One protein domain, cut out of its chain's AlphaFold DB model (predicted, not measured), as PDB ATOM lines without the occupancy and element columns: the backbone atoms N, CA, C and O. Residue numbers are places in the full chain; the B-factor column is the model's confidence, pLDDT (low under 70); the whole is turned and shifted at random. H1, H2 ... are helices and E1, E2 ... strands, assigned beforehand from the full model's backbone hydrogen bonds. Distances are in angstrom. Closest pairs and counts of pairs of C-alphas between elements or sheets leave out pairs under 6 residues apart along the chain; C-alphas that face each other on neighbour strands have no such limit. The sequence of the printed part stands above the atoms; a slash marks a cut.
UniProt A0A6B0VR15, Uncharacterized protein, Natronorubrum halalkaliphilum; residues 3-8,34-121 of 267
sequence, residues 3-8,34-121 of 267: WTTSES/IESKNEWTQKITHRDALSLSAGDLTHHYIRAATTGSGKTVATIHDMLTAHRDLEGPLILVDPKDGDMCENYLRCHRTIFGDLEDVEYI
ATOM      1  N   TRP A   3      56.644  42.452   7.932       33.44
ATOM      2  CA  TRP A   3      57.620  41.456   7.495       33.44
ATOM      3  C   TRP A   3      57.327  40.137   8.182       33.44
ATOM      4  O   TRP A   3      56.917  40.142   9.335       33.44
ATOM      5  N   THR A   4      57.567  39.027   7.498       33.16
ATOM      6  CA  THR A   4      57.687  37.720   8.148       33.16
ATOM      7  C   THR A   4      59.151  37.289   8.137       33.16
ATOM      8  O   THR A   4      59.804  37.363   7.096       33.16
ATOM      9  N   THR A   5      59.700  36.907   9.287       33.62
ATOM     10  CA  THR A   5      61.092  36.472   9.452       33.62
ATOM     11  C   THR A   5      61.127  34.999   9.838       33.62
ATOM     12  O   THR A   5      60.490  34.603  10.808       33.62
ATOM     13  N   SER A   6      61.895  34.187   9.107       34.41
ATOM     14  CA  SER A   6      62.344  32.887   9.609       34.41
ATOM     15  C   SER A   6      63.683  33.084  10.328       34.41
ATOM     16  O   SER A   6      64.628  33.629   9.768       34.41
ATOM     17  N   GLU A   7      63.676  32.721  11.611       33.81
ATOM     18  CA  GLU A   7      64.753  32.703  12.609       33.81
ATOM     19  C   GLU A   7      65.832  33.815  12.625       33.81
ATOM     20  O   GLU A   7      66.744  33.899  11.807       33.81
ATOM     21  N   SER A   8      65.846  34.497  13.780       39.06
ATOM     22  CA  SER A   8      66.985  35.124  14.477       39.06
ATOM     23  C   SER A   8      67.452  36.531  14.055       39.06
ATOM     24  O   SER A   8      68.462  36.689  13.380       39.06
ATOM     25  N   ILE A  34      35.148  23.690  15.747       53.47
ATOM     26  CA  ILE A  34      34.202  24.350  14.845       53.47
ATOM     27  C   ILE A  34      34.146  23.560  13.524       53.47
ATOM     28  O   ILE A  34      34.873  23.862  12.576       53.47
ATOM     29  N   GLU A  35      33.263  22.554  13.450       47.41
ATOM     30  CA  GLU A  35      33.022  21.710  12.256       47.41
ATOM     31  C   GLU A  35      32.842  22.527  10.961       47.41
ATOM     32  O   GLU A  35      33.325  22.135   9.896       47.41
ATOM     33  N   SER A  36      32.239  23.718  11.048       51.72
ATOM     34  CA  SER A  36      31.995  24.592   9.892       51.72
ATOM     35  C   SER A  36      33.267  25.155   9.244       51.72
ATOM     36  O   SER A  36      33.243  25.492   8.056       51.72
ATOM     37  N   LYS A  37      34.393  25.227   9.974       50.59
ATOM     38  CA  LYS A  37      35.695  25.644   9.421       50.59
ATOM     39  C   LYS A  37      36.258  24.551   8.507       50.59
ATOM     40  O   LYS A  37      36.711  24.852   7.404       50.59
ATOM     41  N   ASN A  38      36.137  23.290   8.924       52.03
ATOM     42  CA  ASN A  38      36.628  22.134   8.173       52.03
ATOM     43  C   ASN A  38      35.799  21.879   6.903       52.03
ATOM     44  O   ASN A  38      36.373  21.571   5.859       52.03
ATOM     45  N   GLU A  39      34.481  22.106   6.935       50.12
ATOM     46  CA  GLU A  39      33.632  22.013   5.737       50.12
ATOM     47  C   GLU A  39      33.949  23.085   4.684       50.12
ATOM     48  O   GLU A  39      33.909  22.809   3.482       50.12
ATOM     49  N   TRP A  40      34.282  24.310   5.108       47.88
ATOM     50  CA  TRP A  40      34.654  25.392   4.192       47.88
ATOM     51  C   TRP A  40      35.998  25.123   3.514       47.88
ATOM     52  O   TRP A  40      36.115  25.282   2.297       47.88
ATOM     53  N   THR A  41      36.996  24.666   4.275       49.62
ATOM     54  CA  THR A  41      38.311  24.309   3.728       49.62
ATOM     55  C   THR A  41      38.209  23.120   2.770       49.62
ATOM     56  O   THR A  41      38.767  23.190   1.678       49.62
ATOM     57  N   GLN A  42      37.426  22.086   3.109       49.62
ATOM     58  CA  GLN A  42      37.220  20.912   2.250       49.62
ATOM     59  C   GLN A  42      36.391  21.210   0.986       49.62
ATOM     60  O   GLN A  42      36.658  20.641  -0.072       49.62
ATOM     61  N   LYS A  43      35.418  22.134   1.037       47.47
ATOM     62  CA  LYS A  43      34.679  22.575  -0.165       47.47
ATOM     63  C   LYS A  43      35.524  23.416  -1.121       47.47
ATOM     64  O   LYS A  43      35.277  23.364  -2.325       47.47
ATOM     65  N   ILE A  44      36.505  24.175  -0.625       52.09
ATOM     66  CA  ILE A  44      37.446  24.924  -1.478       52.09
ATOM     67  C   ILE A  44      38.337  23.968  -2.274       52.09
ATOM     68  O   ILE A  44      38.585  24.222  -3.448       52.09
ATOM     69  N   THR A  45      38.735  22.836  -1.687       48.31
ATOM     70  CA  THR A  45      39.530  21.796  -2.364       48.31
ATOM     71  C   THR A  45      38.792  21.146  -3.543       48.31
ATOM     72  O   THR A  45      39.422  20.518  -4.386       48.31
ATOM     73  N   HIS A  46      37.463  21.297  -3.620       46.22
ATOM     74  CA  HIS A  46      36.608  20.670  -4.632       46.22
ATOM     75  C   HIS A  46      36.177  21.599  -5.780       46.22
ATOM     76  O   HIS A  46      35.495  21.151  -6.704       46.22
ATOM     77  N   ARG A  47      36.539  22.885  -5.729       49.47
ATOM     78  CA  ARG A  47      36.497  23.763  -6.904       49.47
ATOM     79  C   ARG A  47      37.859  23.693  -7.573       49.47
ATOM     80  O   ARG A  47      38.852  23.600  -6.863       49.47
ATOM     81  N   ASP A  48      37.901  23.773  -8.900       53.56
ATOM     82  CA  ASP A  48      39.136  23.979  -9.662       53.56
ATOM     83  C   ASP A  48      39.779  25.300  -9.212       53.56
ATOM     84  O   ASP A  48      39.544  26.372  -9.776       53.56
ATOM     85  N   ALA A  49      40.499  25.255  -8.095       66.50
ATOM     86  CA  ALA A  49      41.157  26.398  -7.516       66.50
ATOM     87  C   ALA A  49      42.328  26.728  -8.433       66.50
ATOM     88  O   ALA A  49      43.268  25.945  -8.579       66.50
ATOM     89  N   LEU A  50      42.252  27.891  -9.073       73.38
ATOM     90  CA  LEU A  50      43.388  28.443  -9.790       73.38
ATOM     91  C   LEU A  50      44.485  28.711  -8.759       73.38
ATOM     92  O   LEU A  50      44.322  29.553  -7.875       73.38
ATOM     93  N   SER A  51      45.572  27.956  -8.859       79.44
ATOM     94  CA  SER A  51      46.775  28.134  -8.055       79.44
ATOM     95  C   SER A  51      47.880  28.699  -8.937       79.44
ATOM     96  O   SER A  51      47.960  28.395 -10.127       79.44
ATOM     97  N   LEU A  52      48.704  29.558  -8.347       83.56
ATOM     98  CA  LEU A  52      49.956  30.001  -8.942       83.56
ATOM     99  C   LEU A  52      51.075  29.203  -8.291       83.56
ATOM    100  O   LEU A  52      51.099  29.049  -7.068       83.56
ATOM    101  N   SER A  53      51.990  28.687  -9.101       84.69
ATOM    102  CA  SER A  53      53.199  28.055  -8.590       84.69
ATOM    103  C   SER A  53      54.183  29.109  -8.075       84.69
ATOM    104  O   SER A  53      54.121  30.283  -8.449       84.69
ATOM    105  N   ALA A  54      55.157  28.684  -7.266       85.62
ATOM    106  CA  ALA A  54      56.279  29.539  -6.873       85.62
ATOM    107  C   ALA A  54      57.009  30.134  -8.094       85.62
ATOM    108  O   ALA A  54      57.429  31.288  -8.064       85.62
ATOM    109  N   GLY A  55      57.108  29.364  -9.187       86.56
ATOM    110  CA  GLY A  55      57.697  29.817 -10.446       86.56
ATOM    111  C   GLY A  55      56.916  30.967 -11.081       86.56
ATOM    112  O   GLY A  55      57.521  31.949 -11.505       86.56
ATOM    113  N   ASP A  56      55.583  30.909 -11.064       86.44
ATOM    114  CA  ASP A  56      54.731  31.965 -11.629       86.44
ATOM    115  C   ASP A  56      54.890  33.296 -10.878       86.44
ATOM    116  O   ASP A  56      54.873  34.369 -11.484       86.44
ATOM    117  N   LEU A  57      55.111  33.243  -9.560       87.06
ATOM    118  CA  LEU A  57      55.296  34.434  -8.724       87.06
ATOM    119  C   LEU A  57      56.616  35.175  -8.998       87.06
ATOM    120  O   LEU A  57      56.731  36.353  -8.648       87.06
ATOM    121  N   THR A  58      57.583  34.548  -9.681       86.25
ATOM    122  CA  THR A  58      58.841  35.209 -10.080       86.25
ATOM    123  C   THR A  58      58.657  36.252 -11.186       86.25
ATOM    124  O   THR A  58      59.519  37.109 -11.369       86.25
ATOM    125  N   HIS A  59      57.525  36.231 -11.897       86.75
ATOM    126  CA  HIS A  59      57.233  37.157 -12.995       86.75
ATOM    127  C   HIS A  59      56.477  38.422 -12.571       86.75
ATOM    128  O   HIS A  59      56.202  39.272 -13.418       86.75
ATOM    129  N   HIS A  60      56.192  38.573 -11.274       87.50
ATOM    130  CA  HIS A  60      55.319  39.602 -10.706       87.50
ATOM    131  C   HIS A  60      53.879  39.548 -11.251       87.50
ATOM    132  O   HIS A  60      53.604  39.122 -12.369       87.50
ATOM    133  N   TYR A  61      52.911  40.006 -10.456       89.69
ATOM    134  CA  TYR A  61      51.521  40.109 -10.897       89.69
ATOM    135  C   TYR A  61      50.880  41.402 -10.405       89.69
ATOM    136  O   TYR A  61      51.326  42.015  -9.434       89.69
ATOM    137  N   ILE A  62      49.808  41.817 -11.084       91.06
ATOM    138  CA  ILE A  62      49.038  43.008 -10.730       91.06
ATOM    139  C   ILE A  62      47.568  42.654 -10.515       91.06
ATOM    140  O   ILE A  62      46.938  41.988 -11.334       91.06
ATOM    141  N   ARG A  63      47.000  43.147  -9.409       89.62
ATOM    142  CA  ARG A  63      45.568  43.048  -9.107       89.62
ATOM    143  C   ARG A  63      44.929  44.432  -9.185       89.62
ATOM    144  O   ARG A  63      45.009  45.220  -8.243       89.62
ATOM    145  N   ALA A  64      44.261  44.719 -10.298       91.69
ATOM    146  CA  ALA A  64      43.555  45.978 -10.521       91.69
ATOM    147  C   ALA A  64      42.038  45.794 -10.363       91.69
ATOM    148  O   ALA A  64      41.437  44.926 -10.986       91.69
ATOM    149  N   ALA A  65      41.413  46.619  -9.523       88.94
ATOM    150  CA  ALA A  65      39.960  46.665  -9.359       88.94
ATOM    151  C   ALA A  65      39.529  47.988  -8.707       88.94
ATOM    152  O   ALA A  65      40.338  48.683  -8.084       88.94
ATOM    153  N   THR A  66      38.240  48.308  -8.772       88.50
ATOM    154  CA  THR A  66      37.622  49.467  -8.103       88.50
ATOM    155  C   THR A  66      37.579  49.316  -6.571       88.50
ATOM    156  O   THR A  66      37.885  48.258  -6.008       88.50
ATOM    157  N   THR A  67      37.299  50.408  -5.854       83.94
ATOM    158  CA  THR A  67      37.084  50.388  -4.393       83.94
ATOM    159  C   THR A  67      35.853  49.548  -4.050       83.94
ATOM    160  O   THR A  67      34.874  49.572  -4.784       83.94
ATOM    161  N   GLY A  68      35.912  48.780  -2.957       84.31
ATOM    162  CA  GLY A  68      34.844  47.854  -2.555       84.31
ATOM    163  C   GLY A  68      34.935  46.458  -3.187       84.31
ATOM    164  O   GLY A  68      34.372  45.516  -2.651       84.31
ATOM    165  N   SER A  69      35.733  46.275  -4.242       88.25
ATOM    166  CA  SER A  69      35.846  45.001  -4.979       88.25
ATOM    167  C   SER A  69      36.730  43.940  -4.304       88.25
ATOM    168  O   SER A  69      37.242  43.047  -4.968       88.25
ATOM    169  N   GLY A  70      36.984  44.063  -2.998       88.75
ATOM    170  CA  GLY A  70      37.670  43.027  -2.217       88.75
ATOM    171  C   GLY A  70      39.185  42.887  -2.419       88.75
ATOM    172  O   GLY A  70      39.748  41.897  -1.967       88.75
ATOM    173  N   LYS A  71      39.877  43.857  -3.043       90.75
ATOM    174  CA  LYS A  71      41.344  43.794  -3.256       90.75
ATOM    175  C   LYS A  71      42.121  43.479  -1.976       90.75
ATOM    176  O   LYS A  71      42.930  42.568  -1.971       90.75
ATOM    177  N   THR A  72      41.825  44.210  -0.901       89.38
ATOM    178  CA  THR A  72      42.470  44.058   0.410       89.38
ATOM    179  C   THR A  72      42.297  42.645   0.960       89.38
ATOM    180  O   THR A  72      43.277  42.014   1.337       89.38
ATOM    181  N   VAL A  73      41.064  42.132   0.948       90.50
ATOM    182  CA  VAL A  73      40.745  40.775   1.421       90.50
ATOM    183  C   VAL A  73      41.510  39.735   0.611       90.50
ATOM    184  O   VAL A  73      42.113  38.829   1.176       90.50
ATOM    185  N   ALA A  74      41.530  39.888  -0.711       90.81
ATOM    186  CA  ALA A  74      42.192  38.930  -1.574       90.81
ATOM    187  C   ALA A  74      43.724  38.972  -1.450       90.81
ATOM    188  O   ALA A  74      44.345  37.921  -1.431       90.81
ATOM    189  N   THR A  75      44.337  40.148  -1.284       91.62
ATOM    190  CA  THR A  75      45.782  40.247  -1.016       91.62
ATOM    191  C   THR A  75      46.156  39.634   0.334       91.62
ATOM    192  O   THR A  75      47.161  38.939   0.415       91.62
ATOM    193  N   ILE A  76      45.348  39.832   1.384       93.25
ATOM    194  CA  ILE A  76      45.569  39.156   2.674       93.25
ATOM    195  C   ILE A  76      45.506  37.634   2.487       93.25
ATOM    196  O   ILE A  76      46.367  36.923   2.994       93.25
ATOM    197  N   HIS A  77      44.536  37.131   1.721       91.69
ATOM    198  CA  HIS A  77      44.434  35.703   1.422       91.69
ATOM    199  C   HIS A  77      45.646  35.171   0.639       91.69
ATOM    200  O   HIS A  77      46.172  34.114   0.992       91.69
ATOM    201  N   ASP A  78      46.110  35.902  -0.382       91.50
ATOM    202  CA  ASP A  78      47.315  35.558  -1.151       91.50
ATOM    203  C   ASP A  78      48.525  35.439  -0.211       91.50
ATOM    204  O   ASP A  78      49.241  34.444  -0.253       91.50
ATOM    205  N   MET A  79      48.711  36.406   0.694       92.69
ATOM    206  CA  MET A  79      49.818  36.402   1.651       92.69
ATOM    207  C   MET A  79      49.737  35.271   2.677       92.69
ATOM    208  O   MET A  79      50.753  34.662   2.984       92.69
ATOM    209  N   LEU A  80      48.557  34.973   3.224       94.31
ATOM    210  CA  LEU A  80      48.396  33.872   4.185       94.31
ATOM    211  C   LEU A  80      48.617  32.511   3.512       94.31
ATOM    212  O   LEU A  80      49.191  31.610   4.115       94.31
ATOM    213  N   THR A  81      48.185  32.374   2.256       91.69
ATOM    214  CA  THR A  81      48.427  31.171   1.445       91.69
ATOM    215  C   THR A  81      49.914  31.034   1.132       91.69
ATOM    216  O   THR A  81      50.489  29.983   1.373       91.69
ATOM    217  N   ALA A  82      50.557  32.114   0.677       91.19
ATOM    218  CA  ALA A  82      51.989  32.131   0.407       91.19
ATOM    219  C   ALA A  82      52.814  31.840   1.667       91.19
ATOM    220  O   ALA A  82      53.765  31.082   1.583       91.19
ATOM    221  N   HIS A  83      52.430  32.371   2.832       92.81
ATOM    222  CA  HIS A  83      53.130  32.105   4.090       92.81
ATOM    223  C   HIS A  83      53.065  30.623   4.478       92.81
ATOM    224  O   HIS A  83      54.039  30.056   4.955       92.81
ATOM    225  N   ARG A  84      51.908  29.988   4.264       91.31
ATOM    226  CA  ARG A  84      51.718  28.566   4.564       91.31
ATOM    227  C   ARG A  84      52.458  27.657   3.583       91.31
ATOM    228  O   ARG A  84      52.966  26.617   3.991       91.31
ATOM    229  N   ASP A  85      52.446  28.018   2.301       89.75
ATOM    230  CA  ASP A  85      52.787  27.097   1.214       89.75
ATOM    231  C   ASP A  85      54.173  27.375   0.593       89.75
ATOM    232  O   ASP A  85      54.676  26.537  -0.156       89.75
ATOM    233  N   LEU A  86      54.803  28.523   0.883       88.88
ATOM    234  CA  LEU A  86      56.095  28.941   0.325       88.88
ATOM    235  C   LEU A  86      57.091  29.333   1.418       88.88
ATOM    236  O   LEU A  86      56.734  29.894   2.449       88.88
ATOM    237  N   GLU A  87      58.371  29.105   1.137       84.25
ATOM    238  CA  GLU A  87      59.469  29.577   1.975       84.25
ATOM    239  C   GLU A  87      59.903  30.991   1.564       84.25
ATOM    240  O   GLU A  87      60.021  31.307   0.377       84.25
ATOM    241  N   GLY A  88      60.195  31.833   2.557       82.69
ATOM    242  CA  GLY A  88      60.760  33.167   2.362       82.69
ATOM    243  C   GLY A  88      59.915  34.296   2.959       82.69
ATOM    244  O   GLY A  88      58.764  34.092   3.346       82.69
ATOM    245  N   PRO A  89      60.490  35.505   3.066       87.88
ATOM    246  CA  PRO A  89      59.813  36.634   3.681       87.88
ATOM    247  C   PRO A  89      58.713  37.190   2.774       87.88
ATOM    248  O   PRO A  89      58.924  37.444   1.586       87.88
ATOM    249  N   LEU A  90      57.555  37.477   3.364       90.88
ATOM    250  CA  LEU A  90      56.498  38.258   2.728       90.88
ATOM    251  C   LEU A  90      56.502  39.685   3.267       90.88
ATOM    252  O   LEU A  90      56.508  39.898   4.480       90.88
ATOM    253  N   ILE A  91      56.451  40.659   2.355       90.25
ATOM    254  CA  ILE A  91      56.442  42.085   2.691       90.25
ATOM    255  C   ILE A  91      55.095  42.684   2.294       90.25
ATOM    256  O   ILE A  91      54.762  42.769   1.112       90.25
ATOM    257  N   LEU A  92      54.340  43.157   3.287       90.06
ATOM    258  CA  LEU A  92      53.120  43.933   3.067       90.06
ATOM    259  C   LEU A  92      53.387  45.420   3.253       90.06
ATOM    260  O   LEU A  92      53.715  45.869   4.354       90.06
ATOM    261  N   VAL A  93      53.154  46.200   2.202       88.12
ATOM    262  CA  VAL A  93      53.170  47.663   2.256       88.12
ATOM    263  C   VAL A  93      51.747  48.174   2.080       88.12
ATOM    264  O   VAL A  93      51.185  48.073   0.993       88.12
ATOM    265  N   ASP A  94      51.171  48.727   3.148       86.88
ATOM    266  CA  ASP A  94      49.907  49.461   3.078       86.88
ATOM    267  C   ASP A  94      50.206  50.969   3.028       86.88
ATOM    268  O   ASP A  94      50.664  51.526   4.028       86.88
ATOM    269  N   PRO A  95      50.028  51.633   1.870       69.94
ATOM    270  CA  PRO A  95      50.214  53.075   1.740       69.94
ATOM    271  C   PRO A  95      49.006  53.872   2.256       69.94
ATOM    272  O   PRO A  95      49.020  55.100   2.184       69.94
ATOM    273  N   LYS A  96      47.933  53.201   2.694       62.19
ATOM    274  CA  LYS A  96      46.736  53.848   3.229       62.19
ATOM    275  C   LYS A  96      46.811  53.907   4.752       62.19
ATOM    276  O   LYS A  96      47.337  52.992   5.376       62.19
ATOM    277  N   ASP A  97      46.146  54.900   5.340       61.91
ATOM    278  CA  ASP A  97      45.742  54.904   6.759       61.91
ATOM    279  C   ASP A  97      44.646  53.845   7.025       61.91
ATOM    280  O   ASP A  97      43.651  54.101   7.699       61.91
ATOM    281  N   GLY A  98      44.753  52.690   6.370       68.50
ATOM    282  CA  GLY A  98      43.795  51.607   6.426       68.50
ATOM    283  C   GLY A  98      44.234  50.527   7.401       68.50
ATOM    284  O   GLY A  98      45.387  50.430   7.815       68.50
ATOM    285  N   ASP A  99      43.292  49.647   7.706       84.31
ATOM    286  CA  ASP A  99      43.502  48.582   8.682       84.31
ATOM    287  C   ASP A  99      44.110  47.322   8.036       84.31
ATOM    288  O   ASP A  99      43.967  46.228   8.573       84.31
ATOM    289  N   MET A 100      44.724  47.393   6.842       88.44
ATOM    290  CA  MET A 100      45.134  46.178   6.115       88.44
ATOM    291  C   MET A 100      46.235  45.419   6.853       88.44
ATOM    292  O   MET A 100      46.133  44.203   7.002       88.44
ATOM    293  N   CYS A 101      47.269  46.125   7.322       90.12
ATOM    294  CA  CYS A 101      48.326  45.497   8.111       90.12
ATOM    295  C   CYS A 101      47.768  44.905   9.411       90.12
ATOM    296  O   CYS A 101      48.106  43.777   9.747       90.12
ATOM    297  N   GLU A 102      46.879  45.616  10.110       90.00
ATOM    298  CA  GLU A 102      46.274  45.108  11.346       90.00
ATOM    299  C   GLU A 102      45.387  43.881  11.085       90.00
ATOM    300  O   GLU A 102      45.462  42.887  11.806       90.00
ATOM    301  N   ASN A 103      44.592  43.908  10.015       91.75
ATOM    302  CA  ASN A 103      43.782  42.770   9.597       91.75
ATOM    303  C   ASN A 103      44.651  41.565   9.231       91.75
ATOM    304  O   ASN A 103      44.312  40.448   9.615       91.75
ATOM    305  N   TYR A 104      45.788  41.774   8.559       94.25
ATOM    306  CA  TYR A 104      46.749  40.699   8.320       94.25
ATOM    307  C   TYR A 104      47.264  40.109   9.636       94.25
ATOM    308  O   TYR A 104      47.188  38.898   9.794       94.25
ATOM    309  N   LEU A 105      47.689  40.929  10.609       93.88
ATOM    310  CA  LEU A 105      48.145  40.443  11.923       93.88
ATOM    311  C   LEU A 105      47.061  39.623  12.640       93.88
ATOM    312  O   LEU A 105      47.333  38.548  13.172       93.88
ATOM    313  N   ARG A 106      45.807  40.092  12.620       93.50
ATOM    314  CA  ARG A 106      44.671  39.358  13.201       93.50
ATOM    315  C   ARG A 106      44.472  38.007  12.513       93.50
ATOM    316  O   ARG A 106      44.325  36.995  13.199       93.50
ATOM    317  N   CYS A 107      44.488  37.972  11.181       94.94
ATOM    318  CA  CYS A 107      44.354  36.731  10.424       94.94
ATOM    319  C   CYS A 107      45.541  35.785  10.645       94.94
ATOM    320  O   CYS A 107      45.314  34.600  10.869       94.94
ATOM    321  N   HIS A 108      46.772  36.302  10.637       94.56
ATOM    322  CA  HIS A 108      47.998  35.538  10.850       94.56
ATOM    323  C   HIS A 108      47.962  34.831  12.199       94.56
ATOM    324  O   HIS A 108      47.975  33.607  12.253       94.56
ATOM    325  N   ARG A 109      47.748  35.590  13.280       94.31
ATOM    326  CA  ARG A 109      47.617  35.035  14.630       94.31
ATOM    327  C   ARG A 109      46.493  34.005  14.733       94.31
ATOM    328  O   ARG A 109      46.628  33.008  15.429       94.31
ATOM    329  N   THR A 110      45.374  34.229  14.043       94.31
ATOM    330  CA  THR A 110      44.230  33.303  14.069       94.31
ATOM    331  C   THR A 110      44.517  31.986  13.337       94.31
ATOM    332  O   THR A 110      43.953  30.952  13.695       94.31
ATOM    333  N   ILE A 111      45.339  32.012  12.287       92.06
ATOM    334  CA  ILE A 111      45.632  30.840  11.450       92.06
ATOM    335  C   ILE A 111      46.869  30.089  11.953       92.06
ATOM    336  O   ILE A 111      46.842  28.861  11.978       92.06
ATOM    337  N   PHE A 112      47.907  30.810  12.377       92.62
ATOM    338  CA  PHE A 112      49.222  30.264  12.734       92.62
ATOM    339  C   PHE A 112      49.508  30.278  14.246       92.62
ATOM    340  O   PHE A 112      50.459  29.653  14.692       92.62
ATOM    341  N   GLY A 113      48.650  30.913  15.052       91.25
ATOM    342  CA  GLY A 113      48.686  30.866  16.521       91.25
ATOM    343  C   GLY A 113      49.370  32.066  17.178       91.25
ATOM    344  O   GLY A 113      48.895  32.548  18.212       91.25
ATOM    345  N   ASP A 114      50.422  32.604  16.566       92.50
ATOM    346  CA  ASP A 114      51.177  33.741  17.092       92.50
ATOM    347  C   ASP A 114      51.653  34.713  15.990       92.50
ATOM    348  O   ASP A 114      51.117  34.737  14.877       92.50
ATOM    349  N   LEU A 115      52.542  35.628  16.384       94.12
ATOM    350  CA  LEU A 115      53.139  36.677  15.556       94.12
ATOM    351  C   LEU A 115      54.661  36.746  15.773       94.12
ATOM    352  O   LEU A 115      55.255  37.788  15.513       94.12
ATOM    353  N   GLU A 116      55.285  35.704  16.329       92.06
ATOM    354  CA  GLU A 116      56.721  35.725  16.661       92.06
ATOM    355  C   GLU A 116      57.592  35.852  15.411       92.06
ATOM    356  O   GLU A 116      58.671  36.441  15.437       92.06
ATOM    357  N   ASP A 117      57.090  35.341  14.296       91.25
ATOM    358  CA  ASP A 117      57.686  35.454  12.984       91.25
ATOM    359  C   ASP A 117      57.249  36.721  12.242       91.25
ATOM    360  O   ASP A 117      57.660  36.886  11.103       91.25
ATOM    361  N   VAL A 118      56.467  37.632  12.835       91.69
ATOM    362  CA  VAL A 118      55.926  38.818  12.155       91.69
ATOM    363  C   VAL A 118      56.463  40.132  12.743       91.69
ATOM    364  O   VAL A 118      56.148  40.501  13.872       91.69
ATOM    365  N   GLU A 119      57.167  40.938  11.945       88.75
ATOM    366  CA  GLU A 119      57.547  42.306  12.314       88.75
ATOM    367  C   GLU A 119      56.566  43.339  11.749       88.75
ATOM    368  O   GLU A 119      56.380  43.450  10.537       88.75
ATOM    369  N   TYR A 120      55.976  44.167  12.613       86.88
ATOM    370  CA  TYR A 120      55.127  45.288  12.207       86.88
ATOM    371  C   TYR A 120      55.835  46.629  12.411       86.88
ATOM    372  O   TYR A 120      56.138  47.038  13.531       86.88
ATOM    373  N   ILE A 121      56.042  47.350  11.311       82.69
ATOM    374  CA  ILE A 121      56.616  48.694  11.290       82.69
ATOM    375  C   ILE A 121      55.519  49.683  10.901       82.69
ATOM    376  O   ILE A 121      55.070  49.727   9.746       82.69
TER     377      ILE A 121
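AT A GLANCE: This is residues 3 to 8 and 34 to 121 of the 267 residues of an uncharacterized protein of Natronorubrum halalkaliphilum (UniProt A0A6B0VR15). Two helices, H3 and H4, lie side by side and run the same way as the core, with a long link folding back from the end of H3 to the start of H4. E1 pairs with residues 3 to 4 at the side of this core, while residues 34 to 51, including H1, stick out free. The printed part has 94 residues, in the order H1, H2, H3, H4, E1; it is mostly helix, though under half of its residues, 45, are in named elements. It is only just compact, close to loose, with a radius of gyration of the C-alphas of 14.5 A and spans of 38 by 32 by 30 A.

HOW THE PARTS SIT: Residues 3 to 4 pair antiparallel with residues 118 to 119 of E1, residues 118 to 120, which pairs with no named strand. H1, residues 35 to 44, and H2, residues 54 to 57, are apart. H3, residues 71 to 85, touches H4, residues 100 to 112; their closest C-alphas, of Ile 76 and Tyr 104, are 6.0 A apart. Their shallow tilt of 34.9 degrees is only just short of steep. H2 and H3 are apart. The closest C-alphas of H4 and E1, of Cys 101 and Tyr 120, are 7.9 A apart. In H1, H3 and H4 every O i to N i+4 pair is within hydrogen-bond range; H2 is too short for such a pair.

IN THESE COORDINATES: H1 begins at C-alpha 35 (33.022, 21.710, 12.256) and is 14.8 A long. H3 measures 20.7 A and H4 17.7 A. E1 ends at C-alpha 120 (55.127, 45.288, 12.207).

THE WHOLE: Residues 9 to 33 are not printed, and C-alphas 8 and 34 are 34.5 A apart across this cut. The links H2 to H3 and H3 to H4 are long. The model's pLDDT is under 70 in residues 3 to 8, 34 to 49 and 95 to 98.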